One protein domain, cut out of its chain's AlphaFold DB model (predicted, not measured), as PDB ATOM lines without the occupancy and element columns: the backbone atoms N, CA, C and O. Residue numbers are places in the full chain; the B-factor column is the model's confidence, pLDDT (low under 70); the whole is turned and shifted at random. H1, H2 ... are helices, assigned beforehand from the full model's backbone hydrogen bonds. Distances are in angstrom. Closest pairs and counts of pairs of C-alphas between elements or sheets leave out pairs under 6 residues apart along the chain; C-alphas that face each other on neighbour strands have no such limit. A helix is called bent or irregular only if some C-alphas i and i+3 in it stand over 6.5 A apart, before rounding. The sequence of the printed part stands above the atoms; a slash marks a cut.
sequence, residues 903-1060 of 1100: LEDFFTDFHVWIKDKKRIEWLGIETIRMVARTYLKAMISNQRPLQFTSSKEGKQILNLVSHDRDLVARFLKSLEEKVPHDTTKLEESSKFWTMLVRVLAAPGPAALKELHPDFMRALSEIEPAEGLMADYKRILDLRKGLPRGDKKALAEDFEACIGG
ATOM      1  N   LEU A 903     199.484 199.314 146.016       83.38
ATOM      2  CA  LEU A 903     198.140 199.582 146.534       83.38
ATOM      3  C   LEU A 903     198.135 199.731 148.057       83.38
ATOM      4  O   LEU A 903     197.353 200.517 148.586       83.38
ATOM      5  N   GLU A 904     199.000 199.003 148.757       83.62
ATOM      6  CA  GLU A 904     199.193 199.140 150.195       83.62
ATOM      7  C   GLU A 904     199.820 200.488 150.548       83.62
ATOM      8  O   GLU A 904     199.340 201.140 151.475       83.62
ATOM      9  N   ASP A 905     200.818 200.944 149.790       83.50
ATOM     10  CA  ASP A 905     201.416 202.273 149.946       83.50
ATOM     11  C   ASP A 905     200.377 203.369 149.687       83.50
ATOM     12  O   ASP A 905     200.196 204.264 150.513       83.50
ATOM     13  N   PHE A 906     199.617 203.248 148.592       83.94
ATOM     14  CA  PHE A 906     198.491 204.135 148.289       83.94
ATOM     15  C   PHE A 906     197.488 204.203 149.444       83.94
ATOM     16  O   PHE A 906     197.089 205.286 149.872       83.94
ATOM     17  N   PHE A 907     197.081 203.042 149.957       83.06
ATOM     18  CA  PHE A 907     196.122 202.961 151.047       83.06
ATOM     19  C   PHE A 907     196.683 203.557 152.341       83.06
ATOM     20  O   PHE A 907     195.978 204.282 153.039       83.06
ATOM     21  N   THR A 908     197.945 203.264 152.660       81.62
ATOM     22  CA  THR A 908     198.606 203.704 153.893       81.62
ATOM     23  C   THR A 908     198.761 205.222 153.917       81.62
ATOM     24  O   THR A 908     198.408 205.843 154.918       81.62
ATOM     25  N   ASP A 909     199.198 205.820 152.807       81.69
ATOM     26  CA  ASP A 909     199.297 207.274 152.658       81.69
ATOM     27  C   ASP A 909     197.906 207.928 152.767       81.69
ATOM     28  O   ASP A 909     197.688 208.851 153.556       81.69
ATOM     29  N   PHE A 910     196.918 207.399 152.040       82.25
ATOM     30  CA  PHE A 910     195.575 207.977 151.995       82.25
ATOM     31  C   PHE A 910     194.798 207.842 153.315       82.25
ATOM     32  O   PHE A 910     194.030 208.737 153.682       82.25
ATOM     33  N   HIS A 911     195.004 206.743 154.046       82.06
ATOM     34  CA  HIS A 911     194.408 206.492 155.358       82.06
ATOM     35  C   HIS A 911     194.760 207.589 156.369       82.06
ATOM     36  O   HIS A 911     193.888 208.034 157.112       82.06
ATOM     37  N   VAL A 912     196.013 208.054 156.373       82.69
ATOM     38  CA  VAL A 912     196.471 209.116 157.282       82.69
ATOM     39  C   VAL A 912     195.825 210.454 156.918       82.69
ATOM     40  O   VAL A 912     195.407 211.221 157.792       82.69
ATOM     41  N   TRP A 913     195.665 210.719 155.622       85.44
ATOM     42  CA  TRP A 913     195.143 211.997 155.155       85.44
ATOM     43  C   TRP A 913     193.652 212.188 155.406       85.44
ATOM     44  O   TRP A 913     193.236 213.339 155.488       85.44
ATOM     45  N   ILE A 914     192.839 211.135 155.546       82.94
ATOM     46  CA  ILE A 914     191.375 211.237 155.683       82.94
ATOM     47  C   ILE A 914     190.895 211.072 157.129       82.94
ATOM     48  O   ILE A 914     191.278 210.147 157.833       82.94
ATOM     49  N   LYS A 915     189.957 211.932 157.547       79.81
ATOM     50  CA  LYS A 915     189.302 211.845 158.866       79.81
ATOM     51  C   LYS A 915     188.107 210.876 158.897       79.81
ATOM     52  O   LYS A 915     187.754 210.342 159.949       79.81
ATOM     53  N   ASP A 916     187.433 210.673 157.765       80.25
ATOM     54  CA  ASP A 916     186.231 209.836 157.668       80.25
ATOM     55  C   ASP A 916     186.562 208.331 157.685       80.25
ATOM     56  O   ASP A 916     186.941 207.731 156.679       80.25
ATOM     57  N   LYS A 917     186.341 207.694 158.840       78.31
ATOM     58  CA  LYS A 917     186.566 206.254 159.043       78.31
ATOM     59  C   LYS A 917     185.710 205.361 158.142       78.31
ATOM     60  O   LYS A 917     186.198 204.339 157.673       78.31
ATOM     61  N   LYS A 918     184.456 205.741 157.861       78.81
ATOM     62  CA  LYS A 918     183.582 204.949 156.971       78.81
ATOM     63  C   LYS A 918     184.107 204.976 155.543       78.81
ATOM     64  O   LYS A 918     183.974 204.004 154.803       78.81
ATOM     65  N   ARG A 919     184.711 206.098 155.157       78.94
ATOM     66  CA  ARG A 919     185.330 206.255 153.846       78.94
ATOM     67  C   ARG A 919     186.578 205.399 153.693       78.94
ATOM     68  O   ARG A 919     186.767 204.804 152.638       78.94
ATOM     69  N   ILE A 920     187.389 205.326 154.742       79.62
ATOM     70  CA  ILE A 920     188.557 204.450 154.806       79.62
ATOM     71  C   ILE A 920     188.125 202.977 154.701       79.62
ATOM     72  O   ILE A 920     188.697 202.240 153.902       79.62
ATOM     73  N   GLU A 921     187.085 202.557 155.437       79.44
ATOM     74  CA  GLU A 921     186.509 201.203 155.332       79.44
ATOM     75  C   GLU A 921     186.052 200.901 153.897       79.44
ATOM     76  O   GLU A 921     186.419 199.872 153.329       79.44
ATOM     77  N   TRP A 922     185.293 201.818 153.284       85.00
ATOM     78  CA  TRP A 922     184.855 201.680 151.895       85.00
ATOM     79  C   TRP A 922     186.037 201.554 150.931       85.00
ATOM     80  O   TRP A 922     186.012 200.684 150.062       85.00
ATOM     81  N   LEU A 923     187.068 202.389 151.092       82.94
ATOM     82  CA  LEU A 923     188.241 202.356 150.225       82.94
ATOM     83  C   LEU A 923     188.975 201.022 150.350       82.94
ATOM     84  O   LEU A 923     189.292 200.437 149.324       82.94
ATOM     85  N   GLY A 924     189.171 200.512 151.569       80.69
ATOM     86  CA  GLY A 924     189.812 199.215 151.791       80.69
ATOM     87  C   GLY A 924     189.069 198.080 151.083       80.69
ATOM     88  O   GLY A 924     189.673 197.334 150.311       80.69
ATOM     89  N   ILE A 925     187.742 198.003 151.265       81.38
ATOM     90  CA  ILE A 925     186.881 197.024 150.574       81.38
ATOM     91  C   ILE A 925     186.998 197.175 149.049       81.38
ATOM     92  O   ILE A 925     187.131 196.181 148.330       81.38
ATOM     93  N   GLU A 926     186.965 198.406 148.542       84.69
ATOM     94  CA  GLU A 926     187.040 198.671 147.107       84.69
ATOM     95  C   GLU A 926     188.421 198.338 146.522       84.69
ATOM     96  O   GLU A 926     188.490 197.823 145.406       84.69
ATOM     97  N   THR A 927     189.512 198.523 147.274       82.06
ATOM     98  CA  THR A 927     190.859 198.092 146.875       82.06
ATOM     99  C   THR A 927     190.908 196.577 146.674       82.06
ATOM    100  O   THR A 927     191.377 196.108 145.638       82.06
ATOM    101  N   ILE A 928     190.353 195.788 147.599       81.88
ATOM    102  CA  ILE A 928     190.312 194.317 147.479       81.88
ATOM    103  C   ILE A 928     189.467 193.885 146.280       81.88
ATOM    104  O   ILE A 928     189.879 193.015 145.505       81.88
ATOM    105  N   ARG A 929     188.298 194.510 146.099       83.88
ATOM    106  CA  ARG A 929     187.439 194.266 144.933       83.88
ATOM    107  C   ARG A 929     188.163 194.615 143.635       83.88
ATOM    108  O   ARG A 929     188.067 193.850 142.681       83.88
ATOM    109  N   MET A 930     188.927 195.706 143.592       83.31
ATOM    110  CA  MET A 930     189.695 196.110 142.412       83.31
ATOM    111  C   MET A 930     190.782 195.094 142.047       83.31
ATOM    112  O   MET A 930     190.891 194.719 140.875       83.31
ATOM    113  N   VAL A 931     191.541 194.598 143.032       83.50
ATOM    114  CA  VAL A 931     192.541 193.538 142.806       83.50
ATOM    115  C   VAL A 931     191.854 192.291 142.250       83.50
ATOM    116  O   VAL A 931     192.296 191.741 141.243       83.50
ATOM    117  N   ALA A 932     190.723 191.887 142.837       84.75
ATOM    118  CA  ALA A 932     189.961 190.729 142.376       84.75
ATOM    119  C   ALA A 932     189.408 190.895 140.948       84.75
ATOM    120  O   ALA A 932     189.538 189.974 140.140       84.75
ATOM    121  N   ARG A 933     188.851 192.067 140.601       84.06
ATOM    122  CA  ARG A 933     188.374 192.383 139.238       84.06
ATOM    123  C   ARG A 933     189.509 192.356 138.224       84.06
ATOM    124  O   ARG A 933     189.365 191.771 137.155       84.06
ATOM    125  N   THR A 934     190.638 192.980 138.550       81.69
ATOM    126  CA  THR A 934     191.812 193.025 137.666       81.69
ATOM    127  C   THR A 934     192.345 191.619 137.419       81.69
ATOM    128  O   THR A 934     192.565 191.228 136.275       81.69
ATOM    129  N   TYR A 935     192.466 190.825 138.482       84.00
ATOM    130  CA  TYR A 935     192.915 189.443 138.407       84.00
ATOM    131  C   TYR A 935     191.961 188.567 137.582       84.00
ATOM    132  O   TYR A 935     192.398 187.810 136.715       84.00
ATOM    133  N   LEU A 936     190.646 188.709 137.792       83.19
ATOM    134  CA  LEU A 936     189.621 188.005 137.023       83.19
ATOM    135  C   LEU A 936     189.672 188.373 135.533       83.19
ATOM    136  O   LEU A 936     189.655 187.481 134.682       83.19
ATOM    137  N   LYS A 937     189.782 189.668 135.212       81.62
ATOM    138  CA  LYS A 937     189.914 190.151 133.831       81.62
ATOM    139  C   LYS A 937     191.165 189.595 133.163       81.62
ATOM    140  O   LYS A 937     191.054 189.057 132.066       81.62
ATOM    141  N   ALA A 938     192.315 189.620 133.837       79.44
ATOM    142  CA  ALA A 938     193.547 189.043 133.308       79.44
ATOM    143  C   ALA A 938     193.413 187.534 133.054       79.44
ATOM    144  O   ALA A 938     193.816 187.035 132.003       79.44
ATOM    145  N   MET A 939     192.789 186.803 133.985       79.75
ATOM    146  CA  MET A 939     192.546 185.365 133.846       79.75
ATOM    147  C   MET A 939     191.700 185.052 132.608       79.75
ATOM    148  O   MET A 939     191.978 184.095 131.888       79.75
ATOM    149  N   ILE A 940     190.679 185.868 132.354       79.44
ATOM    150  CA  ILE A 940     189.769 185.728 131.217       79.44
ATOM    151  C   ILE A 940     190.434 186.143 129.896       79.44
ATOM    152  O   ILE A 940     190.239 185.477 128.878       79.44
ATOM    153  N   SER A 941     191.188 187.243 129.890       76.56
ATOM    154  CA  SER A 941     191.740 187.857 128.678       76.56
ATOM    155  C   SER A 941     193.039 187.211 128.194       76.56
ATOM    156  O   SER A 941     193.242 187.110 126.984       76.56
ATOM    157  N   ASN A 942     193.905 186.754 129.104       72.19
ATOM    158  CA  ASN A 942     195.265 186.321 128.758       72.19
ATOM    159  C   ASN A 942     195.426 184.799 128.650       72.19
ATOM    160  O   ASN A 942     196.425 184.321 128.105       72.19
ATOM    161  N   GLN A 943     194.458 184.010 129.125       65.25
ATOM    162  CA  GLN A 943     194.560 182.555 129.056       65.25
ATOM    163  C   GLN A 943     193.969 181.964 127.774       65.25
ATOM    164  O   GLN A 943     192.823 182.199 127.394       65.25
ATOM    165  N   ARG A 944     194.738 181.062 127.152       56.53
ATOM    166  CA  ARG A 944     194.179 180.022 126.275       56.53
ATOM    167  C   ARG A 944     193.482 178.982 127.162       56.53
ATOM    168  O   ARG A 944     193.981 178.713 128.248       56.53
ATOM    169  N   PRO A 945     192.389 178.338 126.724       55.78
ATOM    170  CA  PRO A 945     191.684 177.365 127.555       55.78
ATOM    171  C   PRO A 945     192.633 176.222 127.972       55.78
ATOM    172  O   PRO A 945     193.241 175.559 127.117       55.78
ATOM    173  N   LEU A 946     192.789 176.018 129.284       53.44
ATOM    174  CA  LEU A 946     193.785 175.149 129.924       53.44
ATOM    175  C   LEU A 946     193.109 173.942 130.602       53.44
ATOM    176  O   LEU A 946     191.957 173.977 131.033       53.44
ATOM    177  N   GLN A 947     193.808 172.808 130.678       54.19
ATOM    178  CA  GLN A 947     193.338 171.639 131.436       54.19
ATOM    179  C   GLN A 947     193.888 171.704 132.868       54.19
ATOM    180  O   GLN A 947     194.959 171.164 133.142       54.19
ATOM    181  N   PHE A 948     193.162 172.362 133.778       57.72
ATOM    182  CA  PHE A 948     193.588 172.590 135.171       57.72
ATOM    183  C   PHE A 948     193.825 171.314 135.996       57.72
ATOM    184  O   PHE A 948     194.656 171.317 136.898       57.72
ATOM    185  N   THR A 949     193.130 170.213 135.697       53.31
ATOM    186  CA  THR A 949     193.060 169.044 136.592       53.31
ATOM    187  C   THR A 949     194.029 167.903 136.250       53.31
ATOM    188  O   THR A 949     194.308 167.079 137.117       53.31
ATOM    189  N   SER A 950     194.588 167.851 135.034       56.66
ATOM    190  CA  SER A 950     195.442 166.733 134.579       56.66
ATOM    191  C   SER A 950     196.797 167.143 133.993       56.66
ATOM    192  O   SER A 950     197.700 166.309 133.915       56.66
ATOM    193  N   SER A 951     196.979 168.408 133.603       64.94
ATOM    194  CA  SER A 951     198.221 168.876 132.979       64.94
ATOM    195  C   SER A 951     199.201 169.458 134.006       64.94
ATOM    196  O   SER A 951     198.800 170.048 135.012       64.94
ATOM    197  N   LYS A 952     200.509 169.311 133.749       69.56
ATOM    198  CA  LYS A 952     201.582 169.918 134.562       69.56
ATOM    199  C   LYS A 952     201.416 171.443 134.662       69.56
ATOM    200  O   LYS A 952     201.592 171.999 135.740       69.56
ATOM    201  N   GLU A 953     200.994 172.077 133.568       68.44
ATOM    202  CA  GLU A 953     200.678 173.510 133.486       68.44
ATOM    203  C   GLU A 953     199.470 173.883 134.362       68.44
ATOM    204  O   GLU A 953     199.516 174.859 135.104       68.44
ATOM    205  N   GLY A 954     198.412 173.065 134.361       70.50
ATOM    206  CA  GLY A 954     197.231 173.267 135.205       70.50
ATOM    207  C   GLY A 954     197.538 173.256 136.704       70.50
ATOM    208  O   GLY A 954     197.060 174.118 137.440       70.50
ATOM    209  N   LYS A 955     198.401 172.330 137.150       74.81
ATOM    210  CA  LYS A 955     198.875 172.278 138.546       74.81
ATOM    211  C   LYS A 955     199.750 173.479 138.911       74.81
ATOM    212  O   LYS A 955     199.635 173.992 140.018       74.81
ATOM    213  N   GLN A 956     200.604 173.941 137.994       77.00
ATOM    214  CA  GLN A 956     201.430 175.134 138.209       77.00
ATOM    215  C   GLN A 956     200.574 176.393 138.374       77.00
ATOM    216  O   GLN A 956     200.799 177.150 139.314       77.00
ATOM    217  N   ILE A 957     199.552 176.578 137.535       76.06
ATOM    218  CA  ILE A 957     198.645 177.728 137.644       76.06
ATOM    219  C   ILE A 957     197.809 177.646 138.923       76.06
ATOM    220  O   ILE A 957     197.631 178.657 139.589       76.06
ATOM    221  N   LEU A 958     197.332 176.461 139.317       79.44
ATOM    222  CA  LEU A 958     196.595 176.314 140.576       79.44
ATOM    223  C   LEU A 958     197.463 176.655 141.799       79.44
ATOM    224  O   LEU A 958     196.983 177.311 142.725       79.44
ATOM    225  N   ASN A 959     198.738 176.251 141.792       83.12
ATOM    226  CA  ASN A 959     199.696 176.623 142.836       83.12
ATOM    227  C   ASN A 959     199.937 178.137 142.865       83.12
ATOM    228  O   ASN A 959     200.022 178.715 143.944       83.12
ATOM    229  N   LEU A 960     200.006 178.769 141.695       82.62
ATOM    230  CA  LEU A 960     200.177 180.211 141.566       82.62
ATOM    231  C   LEU A 960     198.949 180.978 142.089       82.62
ATOM    232  O   LEU A 960     199.086 181.810 142.971       82.62
ATOM    233  N   VAL A 961     197.734 180.595 141.680       84.00
ATOM    234  CA  VAL A 961     196.485 181.197 142.187       84.00
ATOM    235  C   VAL A 961     196.342 180.996 143.702       84.00
ATOM    236  O   VAL A 961     195.808 181.853 144.403       84.00
ATOM    237  N   SER A 962     196.819 179.863 144.232       85.56
ATOM    238  CA  SER A 962     196.830 179.611 145.679       85.56
ATOM    239  C   SER A 962     197.828 180.514 146.409       85.56
ATOM    240  O   SER A 962     197.507 181.020 147.480       85.56
ATOM    241  N   HIS A 963     199.004 180.750 145.820       88.12
ATOM    242  CA  HIS A 963     199.983 181.709 146.330       88.12
ATOM    243  C   HIS A 963     199.427 183.141 146.328       88.12
ATOM    244  O   HIS A 963     199.518 183.841 147.335       88.12
ATOM    245  N   ASP A 964     198.775 183.538 145.237       86.38
ATOM    246  CA  ASP A 964     198.164 184.857 145.068       86.38
ATOM    247  C   ASP A 964     197.022 185.097 146.064       86.38
ATOM    248  O   ASP A 964     196.926 186.167 146.665       86.38
ATOM    249  N   ARG A 965     196.205 184.070 146.340       88.00
ATOM    250  CA  ARG A 965     195.220 184.108 147.434       88.00
ATOM    251  C   ARG A 965     195.891 184.412 148.776       88.00
ATOM    252  O   ARG A 965     195.370 185.222 149.539       88.00
ATOM    253  N   ASP A 966     197.013 183.764 149.080       87.00
ATOM    254  CA  ASP A 966     197.712 183.944 150.358       87.00
ATOM    255  C   ASP A 966     198.389 185.320 150.461       87.00
ATOM    256  O   ASP A 966     198.512 185.875 151.555       87.00
ATOM    257  N   LEU A 967     198.801 185.907 149.334       85.62
ATOM    258  CA  LEU A 967     199.232 187.306 149.263       85.62
ATOM    259  C   LEU A 967     198.078 188.260 149.590       85.62
ATOM    260  O   LEU A 967     198.218 189.100 150.478       85.62
ATOM    261  N   VAL A 968     196.916 188.088 148.954       83.81
ATOM    262  CA  VAL A 968     195.735 188.928 149.218       83.81
ATOM    263  C   VAL A 968     195.234 188.760 150.656       83.81
ATOM    264  O   VAL A 968     194.840 189.739 151.280       83.81
ATOM    265  N   ALA A 969     195.299 187.553 151.224       83.00
ATOM    266  CA  ALA A 969     194.960 187.308 152.628       83.00
ATOM    267  C   ALA A 969     195.892 188.051 153.604       83.00
ATOM    268  O   ALA A 969     195.435 188.573 154.619       83.00
ATOM    269  N   ARG A 970     197.192 188.140 153.296       84.62
ATOM    270  CA  ARG A 970     198.138 188.948 154.084       84.62
ATOM    271  C   ARG A 970     197.859 190.442 153.956       84.62
ATOM    272  O   ARG A 970     197.879 191.141 154.964       84.62
ATOM    273  N   PHE A 971     197.553 190.904 152.749       83.94
ATOM    274  CA  PHE A 971     197.165 192.290 152.505       83.94
ATOM    275  C   PHE A 971     195.887 192.673 153.263       83.94
ATOM    276  O   PHE A 971     195.861 193.691 153.945       83.94
ATOM    277  N   LEU A 972     194.864 191.813 153.230       78.44
ATOM    278  CA  LEU A 972     193.635 191.956 154.017       78.44
ATOM    279  C   LEU A 972     193.930 192.140 155.504       78.44
ATOM    280  O   LEU A 972     193.434 193.080 156.113       78.44
ATOM    281  N   LYS A 973     194.794 191.292 156.064       79.56
ATOM    282  CA  LYS A 973     195.190 191.391 157.469       79.56
ATOM    283  C   LYS A 973     195.920 192.708 157.782       79.56
ATOM    284  O   LYS A 973     195.677 193.303 158.824       79.56
ATOM    285  N   SER A 974     196.773 193.194 156.874       81.44
ATOM    286  CA  SER A 974     197.418 194.513 157.009       81.44
ATOM    287  C   SER A 974     196.391 195.655 157.001       81.44
ATOM    288  O   SER A 974     196.482 196.587 157.802       81.44
ATOM    289  N   LEU A 975     195.364 195.572 156.145       75.62
ATOM    290  CA  LEU A 975     194.255 196.530 156.142       75.62
ATOM    291  C   LEU A 975     193.437 196.460 157.442       75.62
ATOM    292  O   LEU A 975     193.068 197.509 157.971       75.62
ATOM    293  N   GLU A 976     193.194 195.256 157.970       74.38
ATOM    294  CA  GLU A 976     192.509 195.014 159.252       74.38
ATOM    295  C   GLU A 976     193.217 195.647 160.446       74.38
ATOM    296  O   GLU A 976     192.577 196.238 161.314       74.38
ATOM    297  N   GLU A 977     194.546 195.592 160.472       77.44
ATOM    298  CA  GLU A 977     195.340 196.226 161.525       77.44
ATOM    299  C   GLU A 977     195.296 197.763 161.446       77.44
ATOM    300  O   GLU A 977     195.390 198.443 162.472       77.44
ATOM    301  N   LYS A 978     195.134 198.324 160.240       70.81
ATOM    302  CA  LYS A 978     195.187 199.773 159.990       70.81
ATOM    303  C   LYS A 978     193.833 200.473 160.109       70.81
ATOM    304  O   LYS A 978     193.806 201.676 160.348       70.81
ATOM    305  N   VAL A 979     192.712 199.765 159.957       64.44
ATOM    306  CA  VAL A 979     191.382 200.384 159.871       64.44
ATOM    307  C   VAL A 979     190.427 199.765 160.897       64.44
ATOM    308  O   VAL A 979     190.230 198.559 160.909       64.44
ATOM    309  N   PRO A 980     189.751 200.563 161.736       56.91
ATOM    310  CA  PRO A 980     188.691 200.052 162.597       56.91
ATOM    311  C   PRO A 980     187.419 199.814 161.767       56.91
ATOM    312  O   PRO A 980     186.736 200.774 161.410       56.91
ATOM    313  N   HIS A 981     187.094 198.560 161.450       61.78
ATOM    314  CA  HIS A 981     185.931 198.211 160.620       61.78
ATOM    315  C   HIS A 981     185.188 196.953 161.077       61.78
ATOM    316  O   HIS A 981     185.638 196.196 161.936       61.78
ATOM    317  N   ASP A 982     184.024 196.748 160.463       60.91
ATOM    318  CA  ASP A 982     183.229 195.528 160.535       60.91
ATOM    319  C   ASP A 982     183.902 194.446 159.667       60.91
ATOM    320  O   ASP A 982     183.774 194.441 158.439       60.91
ATOM    321  N   THR A 983     184.677 193.554 160.299       64.25
ATOM    322  CA  THR A 983     185.488 192.506 159.636       64.25
ATOM    323  C   THR A 983     184.668 191.631 158.682       64.25
ATOM    324  O   THR A 983     185.187 191.105 157.699       64.25
ATOM    325  N   THR A 984     183.356 191.548 158.905       68.19
ATOM    326  CA  THR A 984     182.409 190.757 158.114       68.19
ATOM    327  C   THR A 984     182.420 191.089 156.616       68.19
ATOM    328  O   THR A 984     182.415 190.174 155.792       68.19
ATOM    329  N   LYS A 985     182.501 192.369 156.226       68.62
ATOM    330  CA  LYS A 985     182.469 192.777 154.802       68.62
ATOM    331  C   LYS A 985     183.785 192.526 154.067       68.62
ATOM    332  O   LYS A 985     183.798 192.239 152.864       68.62
ATOM    333  N   LEU A 986     184.898 192.649 154.785       67.69
ATOM    334  CA  LEU A 986     186.231 192.338 154.270       67.69
ATOM    335  C   LEU A 986     186.382 190.830 154.078       67.69
ATOM    336  O   LEU A 986     186.781 190.380 152.999       67.69
ATOM    337  N   GLU A 987     185.944 190.045 155.065       71.88
ATOM    338  CA  GLU A 987     185.863 188.590 154.961       71.88
ATOM    339  C   GLU A 987     184.998 188.157 153.770       71.88
ATOM    340  O   GLU A 987     185.410 187.287 153.000       71.88
ATOM    341  N   GLU A 988     183.830 188.772 153.565       75.06
ATOM    342  CA  GLU A 988     182.956 188.499 152.416       75.06
ATOM    343  C   GLU A 988     183.634 188.769 151.071       75.06
ATOM    344  O   GLU A 988     183.555 187.929 150.173       75.06
ATOM    345  N   SER A 989     184.379 189.869 150.960       69.81
ATOM    346  CA  SER A 989     185.147 190.198 149.753       69.81
ATOM    347  C   SER A 989     186.313 189.220 149.522       69.81
ATOM    348  O   SER A 989     186.659 188.911 148.380       69.81
ATOM    349  N   SER A 990     186.885 188.651 150.592       74.25
ATOM    350  CA  SER A 990     187.943 187.631 150.513       74.25
ATOM    351  C   SER A 990     187.441 186.245 150.076       74.25
ATOM    352  O   SER A 990     188.195 185.466 149.476       74.25
ATOM    353  N   LYS A 991     186.157 185.923 150.330       83.81
ATOM    354  CA  LYS A 991     185.561 184.609 150.007       83.81
ATOM    355  C   LYS A 991     185.686 184.273 148.527       83.81
ATOM    356  O   LYS A 991     185.820 183.096 148.191       83.81
ATOM    357  N   PHE A 992     185.711 185.279 147.657       86.44
ATOM    358  CA  PHE A 992     185.942 185.091 146.229       86.44
ATOM    359  C   PHE A 992     187.232 184.341 145.927       86.44
ATOM    360  O   PHE A 992     187.189 183.361 145.194       86.44
ATOM    361  N   TRP A 993     188.355 184.737 146.524       84.75
ATOM    362  CA  TRP A 993     189.647 184.105 146.259       84.75
ATOM    363  C   TRP A 993     189.654 182.638 146.687       84.75
ATOM    364  O   TRP A 993     190.132 181.761 145.966       84.75
ATOM    365  N   THR A 994     189.039 182.349 147.835       86.94
ATOM    366  CA  THR A 994     188.877 180.977 148.328       86.94
ATOM    367  C   THR A 994     187.993 180.148 147.397       86.94
ATOM    368  O   THR A 994     188.337 179.012 147.060       86.94
ATOM    369  N   MET A 995     186.864 180.703 146.955       88.19
ATOM    370  CA  MET A 995     185.942 180.003 146.064       88.19
ATOM    371  C   MET A 995     186.505 179.845 144.648       88.19
ATOM    372  O   MET A 995     186.307 178.794 144.045       88.19
ATOM    373  N   LEU A 996     187.276 180.813 144.150       85.62
ATOM    374  CA  LEU A 996     187.956 180.745 142.859       85.62
ATOM    375  C   LEU A 996     188.928 179.559 142.809       85.62
ATOM    376  O   LEU A 996     188.854 178.748 141.888       85.62
ATOM    377  N   VAL A 997     189.775 179.390 143.834       84.94
ATOM    378  CA  VAL A 997     190.682 178.230 143.939       84.94
ATOM    379  C   VAL A 997     189.894 176.917 143.943       84.94
ATOM    380  O   VAL A 997     190.248 175.983 143.224       84.94
ATOM    381  N   ARG A 998     188.794 176.841 144.706       86.00
ATOM    382  CA  ARG A 998     187.949 175.634 144.782       86.00
ATOM    383  C   ARG A 998     187.299 175.295 143.438       86.00
ATOM    384  O   ARG A 998     187.317 174.135 143.031       86.00
ATOM    385  N   VAL A 999     186.775 176.294 142.728       83.31
ATOM    386  CA  VAL A 999     186.175 176.126 141.395       83.31
ATOM    387  C   VAL A 999     187.221 175.692 140.369       83.31
ATOM    388  O   VAL A 999     186.973 174.774 139.584       83.31
ATOM    389  N   LEU A1000     188.423 176.273 140.402       78.75
ATOM    390  CA  LEU A1000     189.522 175.874 139.521       78.75
ATOM    391  C   LEU A1000     190.061 174.471 139.843       78.75
ATOM    392  O   LEU A1000     190.446 173.759 138.914       78.75
ATOM    393  N   ALA A1001     190.006 174.026 141.103       79.12
ATOM    394  CA  ALA A1001     190.450 172.699 141.546       79.12
ATOM    395  C   ALA A1001     189.401 171.576 141.393       79.12
ATOM    396  O   ALA A1001     189.756 170.400 141.453       79.12
ATOM    397  N   ALA A1002     188.120 171.897 141.184       81.56
ATOM    398  CA  ALA A1002     187.031 170.914 141.180       81.56
ATOM    399  C   ALA A1002     187.246 169.767 140.157       81.56
ATOM    400  O   ALA A1002     187.410 170.029 138.966       81.56
ATOM    401  N   PRO A1003     187.199 168.481 140.536       75.00
ATOM    402  CA  PRO A1003     187.593 167.383 139.644       75.00
ATOM    403  C   PRO A1003     186.636 167.140 138.462       75.00
ATOM    404  O   PRO A1003     187.045 166.558 137.461       75.00
ATOM    405  N   GLY A1004     185.383 167.605 138.537       76.56
ATOM    406  CA  GLY A1004     184.373 167.381 137.499       76.56
ATOM    407  C   GLY A1004     183.102 168.228 137.674       76.56
ATOM    408  O   GLY A1004     183.035 169.047 138.593       76.56
ATOM    409  N   PRO A1005     182.087 168.044 136.807       76.62
ATOM    410  CA  PRO A1005     180.870 168.862 136.787       76.62
ATOM    411  C   PRO A1005     180.010 168.727 138.054       76.62
ATOM    412  O   PRO A1005     179.428 169.715 138.485       76.62
ATOM    413  N   ALA A1006     179.973 167.554 138.699       79.31
ATOM    414  CA  ALA A1006     179.226 167.355 139.949       79.31
ATOM    415  C   ALA A1006     179.778 168.208 141.108       79.31
ATOM    416  O   ALA A1006     179.028 168.932 141.754       79.31
ATOM    417  N   ALA A1007     181.102 168.211 141.301       81.31
ATOM    418  CA  ALA A1007     181.756 169.044 142.313       81.31
ATOM    419  C   ALA A1007     181.603 170.548 142.018       81.31
ATOM    420  O   ALA A1007     181.487 171.359 142.935       81.31
ATOM    421  N   LEU A1008     181.567 170.935 140.735       79.38
ATOM    422  CA  LEU A1008     181.255 172.312 140.353       79.38
ATOM    423  C   LEU A1008     179.820 172.696 140.716       79.38
ATOM    424  O   LEU A1008     179.636 173.803 141.205       79.38
ATOM    425  N   LYS A1009     178.833 171.807 140.524       80.50
ATOM    426  CA  LYS A1009     177.432 172.061 140.913       80.50
ATOM    427  C   LYS A1009     177.283 172.331 142.412       80.50
ATOM    428  O   LYS A1009     176.492 173.191 142.782       80.50
ATOM    429  N   GLU A1010     178.054 171.653 143.258       83.25
ATOM    430  CA  GLU A1010     178.030 171.871 144.713       83.25
ATOM    431  C   GLU A1010     178.661 173.209 145.125       83.25
ATOM    432  O   GLU A1010     178.102 173.927 145.948       83.25
ATOM    433  N   LEU A1011     179.798 173.578 144.526       83.25
ATOM    434  CA  LEU A1011     180.492 174.847 144.809       83.25
ATOM    435  C   LEU A1011     179.806 176.065 144.171       83.25
ATOM    436  O   LEU A1011     180.110 177.212 144.512       83.25
ATOM    437  N   HIS A1012     178.898 175.809 143.234       76.62
ATOM    438  CA  HIS A1012     178.256 176.799 142.388       76.62
ATOM    439  C   HIS A1012     177.565 177.932 143.166       76.62
ATOM    440  O   HIS A1012     177.850 179.093 142.877       76.62
ATOM    441  N   PRO A1013     176.684 177.674 144.154       80.25
ATOM    442  CA  PRO A1013     175.917 178.744 144.796       80.25
ATOM    443  C   PRO A1013     176.809 179.720 145.570       80.25
ATOM    444  O   PRO A1013     176.604 180.933 145.519       80.25
ATOM    445  N   ASP A1014     177.829 179.191 146.247       83.00
ATOM    446  CA  ASP A1014     178.751 179.983 147.056       83.00
ATOM    447  C   ASP A1014     179.731 180.780 146.191       83.00
ATOM    448  O   ASP A1014     180.029 181.933 146.507       83.00
ATOM    449  N   PHE A1015     180.192 180.214 145.068       83.81
ATOM    450  CA  PHE A1015     181.050 180.947 144.137       83.81
ATOM    451  C   PHE A1015     180.298 182.104 143.491       83.81
ATOM    452  O   PHE A1015     180.843 183.196 143.386       83.81
ATOM    453  N   MET A1016     179.034 181.899 143.124       77.31
ATOM    454  CA  MET A1016     178.245 182.962 142.510       77.31
ATOM    455  C   MET A1016     177.904 184.081 143.485       77.31
ATOM    456  O   MET A1016     177.977 185.243 143.096       77.31
ATOM    457  N   ARG A1017     177.613 183.755 144.752       81.38
ATOM    458  CA  ARG A1017     177.468 184.774 145.803       81.38
ATOM    459  C   ARG A1017     178.758 185.583 145.961       81.38
ATOM    460  O   ARG A1017     178.705 186.800 146.054       81.38
ATOM    461  N   ALA A1018     179.912 184.919 145.955       83.50
ATOM    462  CA  ALA A1018     181.195 185.604 146.062       83.50
ATOM    463  C   ALA A1018     181.536 186.437 144.810       83.50
ATOM    464  O   ALA A1018     182.108 187.515 144.928       83.50
ATOM    465  N   LEU A1019     181.162 185.973 143.614       81.38
ATOM    466  CA  LEU A1019     181.386 186.693 142.360       81.38
ATOM    467  C   LEU A1019     180.479 187.932 142.243       81.38
ATOM    468  O   LEU A1019     180.932 188.965 141.753       81.38
ATOM    469  N   SER A1020     179.235 187.866 142.736       80.06
ATOM    470  CA  SER A1020     178.311 189.014 142.745       80.06
ATOM    471  C   SER A1020     178.739 190.155 143.667       80.06
ATOM    472  O   SER A1020     178.288 191.280 143.484       80.06
ATOM    473  N   GLU A1021     179.616 189.885 144.638       80.81
ATOM    474  CA  GLU A1021     180.221 190.924 145.483       80.81
ATOM    475  C   GLU A1021     181.330 191.708 144.764       80.81
ATOM    476  O   GLU A1021     181.790 192.736 145.266       80.81
ATOM    477  N   ILE A1022     181.782 191.229 143.601       78.12
ATOM    478  CA  ILE A1022     182.924 191.787 142.871       78.12
ATOM    479  C   ILE A1022     182.482 192.375 141.541       78.12
ATOM    480  O   ILE A1022     182.787 193.538 141.283       78.12
ATOM    481  N   GLU A1023     181.754 191.630 140.712       74.75
ATOM    482  CA  GLU A1023     181.290 192.103 139.403       74.75
ATOM    483  C   GLU A1023     179.818 192.554 139.446       74.75
ATOM    484  O   GLU A1023     178.985 191.911 140.096       74.75
ATOM    485  N   PRO A1024     179.453 193.640 138.737       71.88
ATOM    486  CA  PRO A1024     178.075 194.084 138.640       71.88
ATOM    487  C   PRO A1024     177.225 193.068 137.866       71.88
ATOM    488  O   PRO A1024     177.695 192.344 136.982       71.88
ATOM    489  N   ALA A1025     175.925 193.051 138.171       68.12
ATOM    490  CA  ALA A1025     174.980 192.056 137.662       68.12
ATOM    491  C   ALA A1025     174.937 191.944 136.123       68.12
ATOM    492  O   ALA A1025     174.687 190.861 135.598       68.12
ATOM    493  N   GLU A1026     175.203 193.038 135.401       65.00
ATOM    494  CA  GLU A1026     175.164 193.092 133.933       65.00
ATOM    495  C   GLU A1026     176.315 192.311 133.259       65.00
ATOM    496  O   GLU A1026     176.148 191.838 132.135       65.00
ATOM    497  N   GLY A1027     177.452 192.118 133.944       70.75
ATOM    498  CA  GLY A1027     178.630 191.389 133.437       70.75
ATOM    499  C   GLY A1027     178.833 189.997 134.046       70.75
ATOM    500  O   GLY A1027     179.449 189.129 133.423       70.75
ATOM    501  N   LEU A1028     178.232 189.753 135.214       77.62
ATOM    502  CA  LEU A1028     178.417 188.554 136.038       77.62
ATOM    503  C   LEU A1028     178.296 187.244 135.251       77.62
ATOM    504  O   LEU A1028     179.084 186.313 135.418       77.62
ATOM    505  N   MET A1029     177.299 187.177 134.365       77.00
ATOM    506  CA  MET A1029     177.013 185.964 133.612       77.00
ATOM    507  C   MET A1029     178.009 185.694 132.480       77.00
ATOM    508  O   MET A1029     178.340 184.544 132.178       77.00
ATOM    509  N   ALA A1030     178.475 186.761 131.832       78.44
ATOM    510  CA  ALA A1030     179.457 186.661 130.766       78.44
ATOM    511  C   ALA A1030     180.799 186.187 131.332       78.44
ATOM    512  O   ALA A1030     181.406 185.269 130.779       78.44
ATOM    513  N   ASP A1031     181.216 186.748 132.466       77.75
ATOM    514  CA  ASP A1031     182.469 186.369 133.109       77.75
ATOM    515  C   ASP A1031     182.398 184.955 133.684       77.75
ATOM    516  O   ASP A1031     183.328 184.174 133.484       77.75
ATOM    517  N   TYR A1032     181.258 184.551 134.254       80.06
ATOM    518  CA  TYR A1032     181.061 183.168 134.687       80.06
ATOM    519  C   TYR A1032     181.199 182.155 133.536       80.06
ATOM    520  O   TYR A1032     181.938 181.173 133.652       80.06
ATOM    521  N   LYS A1033     180.557 182.412 132.386       79.00
ATOM    522  CA  LYS A1033     180.690 181.565 131.186       79.00
ATOM    523  C   LYS A1033     182.146 181.481 130.716       79.00
ATOM    524  O   LYS A1033     182.626 180.390 130.418       79.00
ATOM    525  N   ARG A1034     182.877 182.600 130.734       79.69
ATOM    526  CA  ARG A1034     184.301 182.638 130.362       79.69
ATOM    527  C   ARG A1034     185.179 181.840 131.330       79.69
ATOM    528  O   ARG A1034     186.053 181.109 130.873       79.69
ATOM    529  N   ILE A1035     184.911 181.881 132.637       79.25
ATOM    530  CA  ILE A1035     185.609 181.044 133.632       79.25
ATOM    531  C   ILE A1035     185.369 179.550 133.358       79.25
ATOM    532  O   ILE A1035     186.304 178.749 133.409       79.25
ATOM    533  N   LEU A1036     184.138 179.155 133.010       78.31
ATOM    534  CA  LEU A1036     183.842 177.777 132.596       78.31
ATOM    535  C   LEU A1036     184.553 177.403 131.285       78.31
ATOM    536  O   LEU A1036     184.983 176.258 131.109       78.31
ATOM    537  N   ASP A1037     184.718 178.351 130.362       75.62
ATOM    538  CA  ASP A1037     185.440 178.146 129.105       75.62
ATOM    539  C   ASP A1037     186.929 177.867 129.307       75.62
ATOM    540  O   ASP A1037     187.477 177.016 128.598       75.62
ATOM    541  N   LEU A1038     187.541 178.446 130.344       72.19
ATOM    542  CA  LEU A1038     188.926 178.157 130.722       72.19
ATOM    543  C   LEU A1038     189.154 176.679 131.068       72.19
ATOM    544  O   LEU A1038     190.269 176.195 130.913       72.19
ATOM    545  N   ARG A1039     188.116 175.924 131.460       71.62
ATOM    546  CA  ARG A1039     188.212 174.481 131.721       71.62
ATOM    547  C   ARG A1039     188.053 173.656 130.446       71.62
ATOM    548  O   ARG A1039     186.939 173.342 130.025       71.62
ATOM    549  N   LYS A1040     189.165 173.193 129.867       65.12
ATOM    550  CA  LYS A1040     189.147 172.255 128.719       65.12
ATOM    551  C   LYS A1040     188.544 170.877 129.026       65.12
ATOM    552  O   LYS A1040     188.129 170.194 128.101       65.12
ATOM    553  N   GLY A1041     188.537 170.459 130.294       65.06
ATOM    554  CA  GLY A1041     188.049 169.140 130.721       65.06
ATOM    555  C   GLY A1041     186.528 169.022 130.859       65.06
ATOM    556  O   GLY A1041     186.044 167.914 131.058       65.06
ATOM    557  N   LEU A1042     185.772 170.127 130.762       72.31
ATOM    558  CA  LEU A1042     184.308 170.077 130.784       72.31
ATOM    559  C   LEU A1042     183.730 169.973 129.361       72.31
ATOM    560  O   LEU A1042     184.034 170.830 128.524       72.31
ATOM    561  N   PRO A1043     182.845 168.997 129.089       77.56
ATOM    562  CA  PRO A1043     182.055 168.951 127.864       77.56
ATOM    563  C   PRO A1043     181.224 170.226 127.669       77.56
ATOM    564  O   PRO A1043     180.711 170.803 128.627       77.56
ATOM    565  N   ARG A1044     181.014 170.643 126.412       78.06
ATOM    566  CA  ARG A1044     180.157 171.803 126.085       78.06
ATOM    567  C   ARG A1044     178.736 171.675 126.654       78.06
ATOM    568  O   ARG A1044     178.167 172.684 127.053       78.06
ATOM    569  N   GLY A1045     178.187 170.457 126.697       78.06
ATOM    570  CA  GLY A1045     176.866 170.182 127.274       78.06
ATOM    571  C   GLY A1045     176.794 170.520 128.763       78.06
ATOM    572  O   GLY A1045     175.882 171.226 129.180       78.06
ATOM    573  N   ASP A1046     177.808 170.127 129.534       79.62
ATOM    574  CA  ASP A1046     177.868 170.392 130.974       79.62
ATOM    575  C   ASP A1046     178.093 171.875 131.276       79.62
ATOM    576  O   ASP A1046     177.490 172.414 132.201       79.62
ATOM    577  N   LYS A1047     178.911 172.568 130.467       80.56
ATOM    578  CA  LYS A1047     179.086 174.028 130.582       80.56
ATOM    579  C   LYS A1047     177.777 174.771 130.346       80.56
ATOM    580  O   LYS A1047     177.456 175.699 131.082       80.56
ATOM    581  N   LYS A1048     177.024 174.354 129.322       81.56
ATOM    582  CA  LYS A1048     175.724 174.936 128.991       81.56
ATOM    583  C   LYS A1048     174.704 174.666 130.098       81.56
ATOM    584  O   LYS A1048     174.068 175.612 130.538       81.56
ATOM    585  N   ALA A1049     174.628 173.435 130.603       79.94
ATOM    586  CA  ALA A1049     173.739 173.079 131.708       79.94
ATOM    587  C   ALA A1049     174.051 173.876 132.987       79.94
ATOM    588  O   ALA A1049     173.143 174.409 133.608       79.94
ATOM    589  N   LEU A1050     175.330 174.030 133.347       77.94
ATOM    590  CA  LEU A1050     175.747 174.855 134.490       77.94
ATOM    591  C   LEU A1050     175.387 176.338 134.310       77.94
ATOM    592  O   LEU A1050     174.954 176.993 135.255       77.94
ATOM    593  N   ALA A1051     175.548 176.877 133.100       78.12
ATOM    594  CA  ALA A1051     175.170 178.255 132.803       78.12
ATOM    595  C   ALA A1051     173.641 178.461 132.807       78.12
ATOM    596  O   ALA A1051     173.162 179.479 133.301       78.12
ATOM    597  N   GLU A1052     172.868 177.504 132.294       78.88
ATOM    598  CA  GLU A1052     171.398 177.540 132.294       78.88
ATOM    599  C   GLU A1052     170.821 177.383 133.709       78.88
ATOM    600  O   GLU A1052     169.918 178.135 134.082       78.88
ATOM    601  N   ASP A1053     171.396 176.489 134.526       73.25
ATOM    602  CA  ASP A1053     171.074 176.339 135.953       73.25
ATOM    603  C   ASP A1053     171.241 177.692 136.686       73.25
ATOM    604  O   ASP A1053     170.437 178.054 137.545       73.25
ATOM    605  N   PHE A1054     172.237 178.498 136.300       68.44
ATOM    606  CA  PHE A1054     172.460 179.824 136.877       68.44
ATOM    607  C   PHE A1054     171.514 180.915 136.368       68.44
ATOM    608  O   PHE A1054     171.009 181.712 137.162       68.44
ATOM    609  N   GLU A1055     171.277 180.974 135.056       72.19
ATOM    610  CA  GLU A1055     170.302 181.901 134.465       72.19
ATOM    611  C   GLU A1055     168.918 181.698 135.109       72.19
ATOM    612  O   GLU A1055     168.213 182.669 135.398       72.19
ATOM    613  N   ALA A1056     168.572 180.448 135.434       68.19
ATOM    614  CA  ALA A1056     167.383 180.091 136.198       68.19
ATOM    615  C   ALA A1056     167.426 180.630 137.647       68.19
ATOM    616  O   ALA A1056     166.466 181.269 138.094       68.19
ATOM    617  N   CYS A1057     168.551 180.466 138.357       63.66
ATOM    618  CA  CYS A1057     168.742 180.981 139.719       63.66
ATOM    619  C   CYS A1057     168.684 182.517 139.829       63.66
ATOM    620  O   CYS A1057     168.067 183.018 140.770       63.66
ATOM    621  N   ILE A1058     169.271 183.275 138.891       64.44
ATOM    622  CA  ILE A1058     169.160 184.749 138.864       64.44
ATOM    623  C   ILE A1058     167.758 185.191 138.441       64.44
ATOM    624  O   ILE A1058     167.193 186.117 139.021       64.44
ATOM    625  N   GLY A1059     167.188 184.546 137.420       57.50
ATOM    626  CA  GLY A1059     165.899 184.925 136.838       57.50
ATOM    627  C   GLY A1059     164.681 184.581 137.700       57.50
ATOM    628  O   GLY A1059     163.551 184.821 137.270       57.50
ATOM    629  N   GLY A1060     164.874 183.983 138.883       44.97
ATOM    630  CA  GLY A1060     163.790 183.534 139.758       44.97
ATOM    631  C   GLY A1060     162.922 182.424 139.152       44.97
ATOM    632  O   GLY A1060     161.805 182.197 139.620       44.97
TER     633      GLY A1060
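Overview. This is residues 903 to 1060 of the 1100 residues of the protein "Hypothetical protein" of Amorphochlora amoebiformis (UniProt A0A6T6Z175). Three long helices, H2, H3 and H4, lie side by side as an up-and-down bundle; short H1 folds back on the first part of H2 at one end, H5 packs on H4, and a hairpin of H6 and H7 sits toward the other end, with H6 packing on H2 at Ile 940. The printed part has 158 residues with seven named helices, H1 to H7 in order along the chain, and no named strand; the class is all helix. It is compact, with a radius of gyration of the C-alphas of 17.0 A and spans of 54 by 40 by 24 A.

Along the chain. H1 is residues 903 to 913, 15.4 A from first to last C-alpha, beginning at C-alpha 903 (198.140, 199.582, 146.534). H2 is residues 917 to 942, 37.3 A. H3, residues 952 to 978, is the longest helix at 27 residues and 39.7 A. H4 is residues 983 to 1001, 27.3 A, with a kink of 27 degrees near residue 990. H5 is residues 1005 to 1020, 21.2 A, with a kink of 52 degrees near residue 1012. H6 is residues 1025 to 1038, 20.9 A. H5 and H6 are irregular: C-alphas 1010 and 1013 are 7.2 A apart, and C-alphas 1026 and 1029 are 7.4 A apart. H7 is residues 1044 to 1058, 21.3 A, ending at C-alpha 1058 (169.160, 184.749, 138.864).

Arrangement. H2 is the hub, touching four helices. It touches H1 with residues 920 to 927 alone, closest C-alphas His 911 and Ile 920 at 6.2 A, a hairpin. H2 and H3 only just touch, with 3 pairs of C-alphas within 8 A, the closest Gly 924 and Leu 975 at 6.8 A. H2 and H4 touch, closest C-alphas Ile 925 and Leu 986 at 6.0 A, and run the same way at a shallow tilt of 12 degrees. H3 and H4 form a hairpin at a shallow tilt of 5 degrees, closest C-alphas Arg 965 and Trp 993 at 5.7 A. H4 and H5 form another, at 30 degrees, closest C-alphas Phe 992 and Ala 1018 at 4.8 A. H2 touches H6 with residue 940 alone, closest C-alphas Ile 940 and Arg 1034 at 6.3 A, at a steep tilt of 41 degrees. H6 and H7 touch as a hairpin, closest C-alphas Leu 1036 and Lys 1047 at 6.4 A. Among the pairs apart are H1 and H7. Each O i to N i+4 pair is within hydrogen-bond range in H2, H3 and H7; the counts are 6 of 7 in H1, 12 of 15 in H4, 10 of 12 in H5 and 8 of 10 in H6.

Size, cuts and confidence. The two C-alphas farthest apart, Lys 915 and Gly 1045, are 53.7 A apart. The printed part has no cut and no long link. Mean pLDDT of the printed part is 76.8; 30 residues are under 70, among them 943 to 953, 979 to 986 and 1056 to 1060.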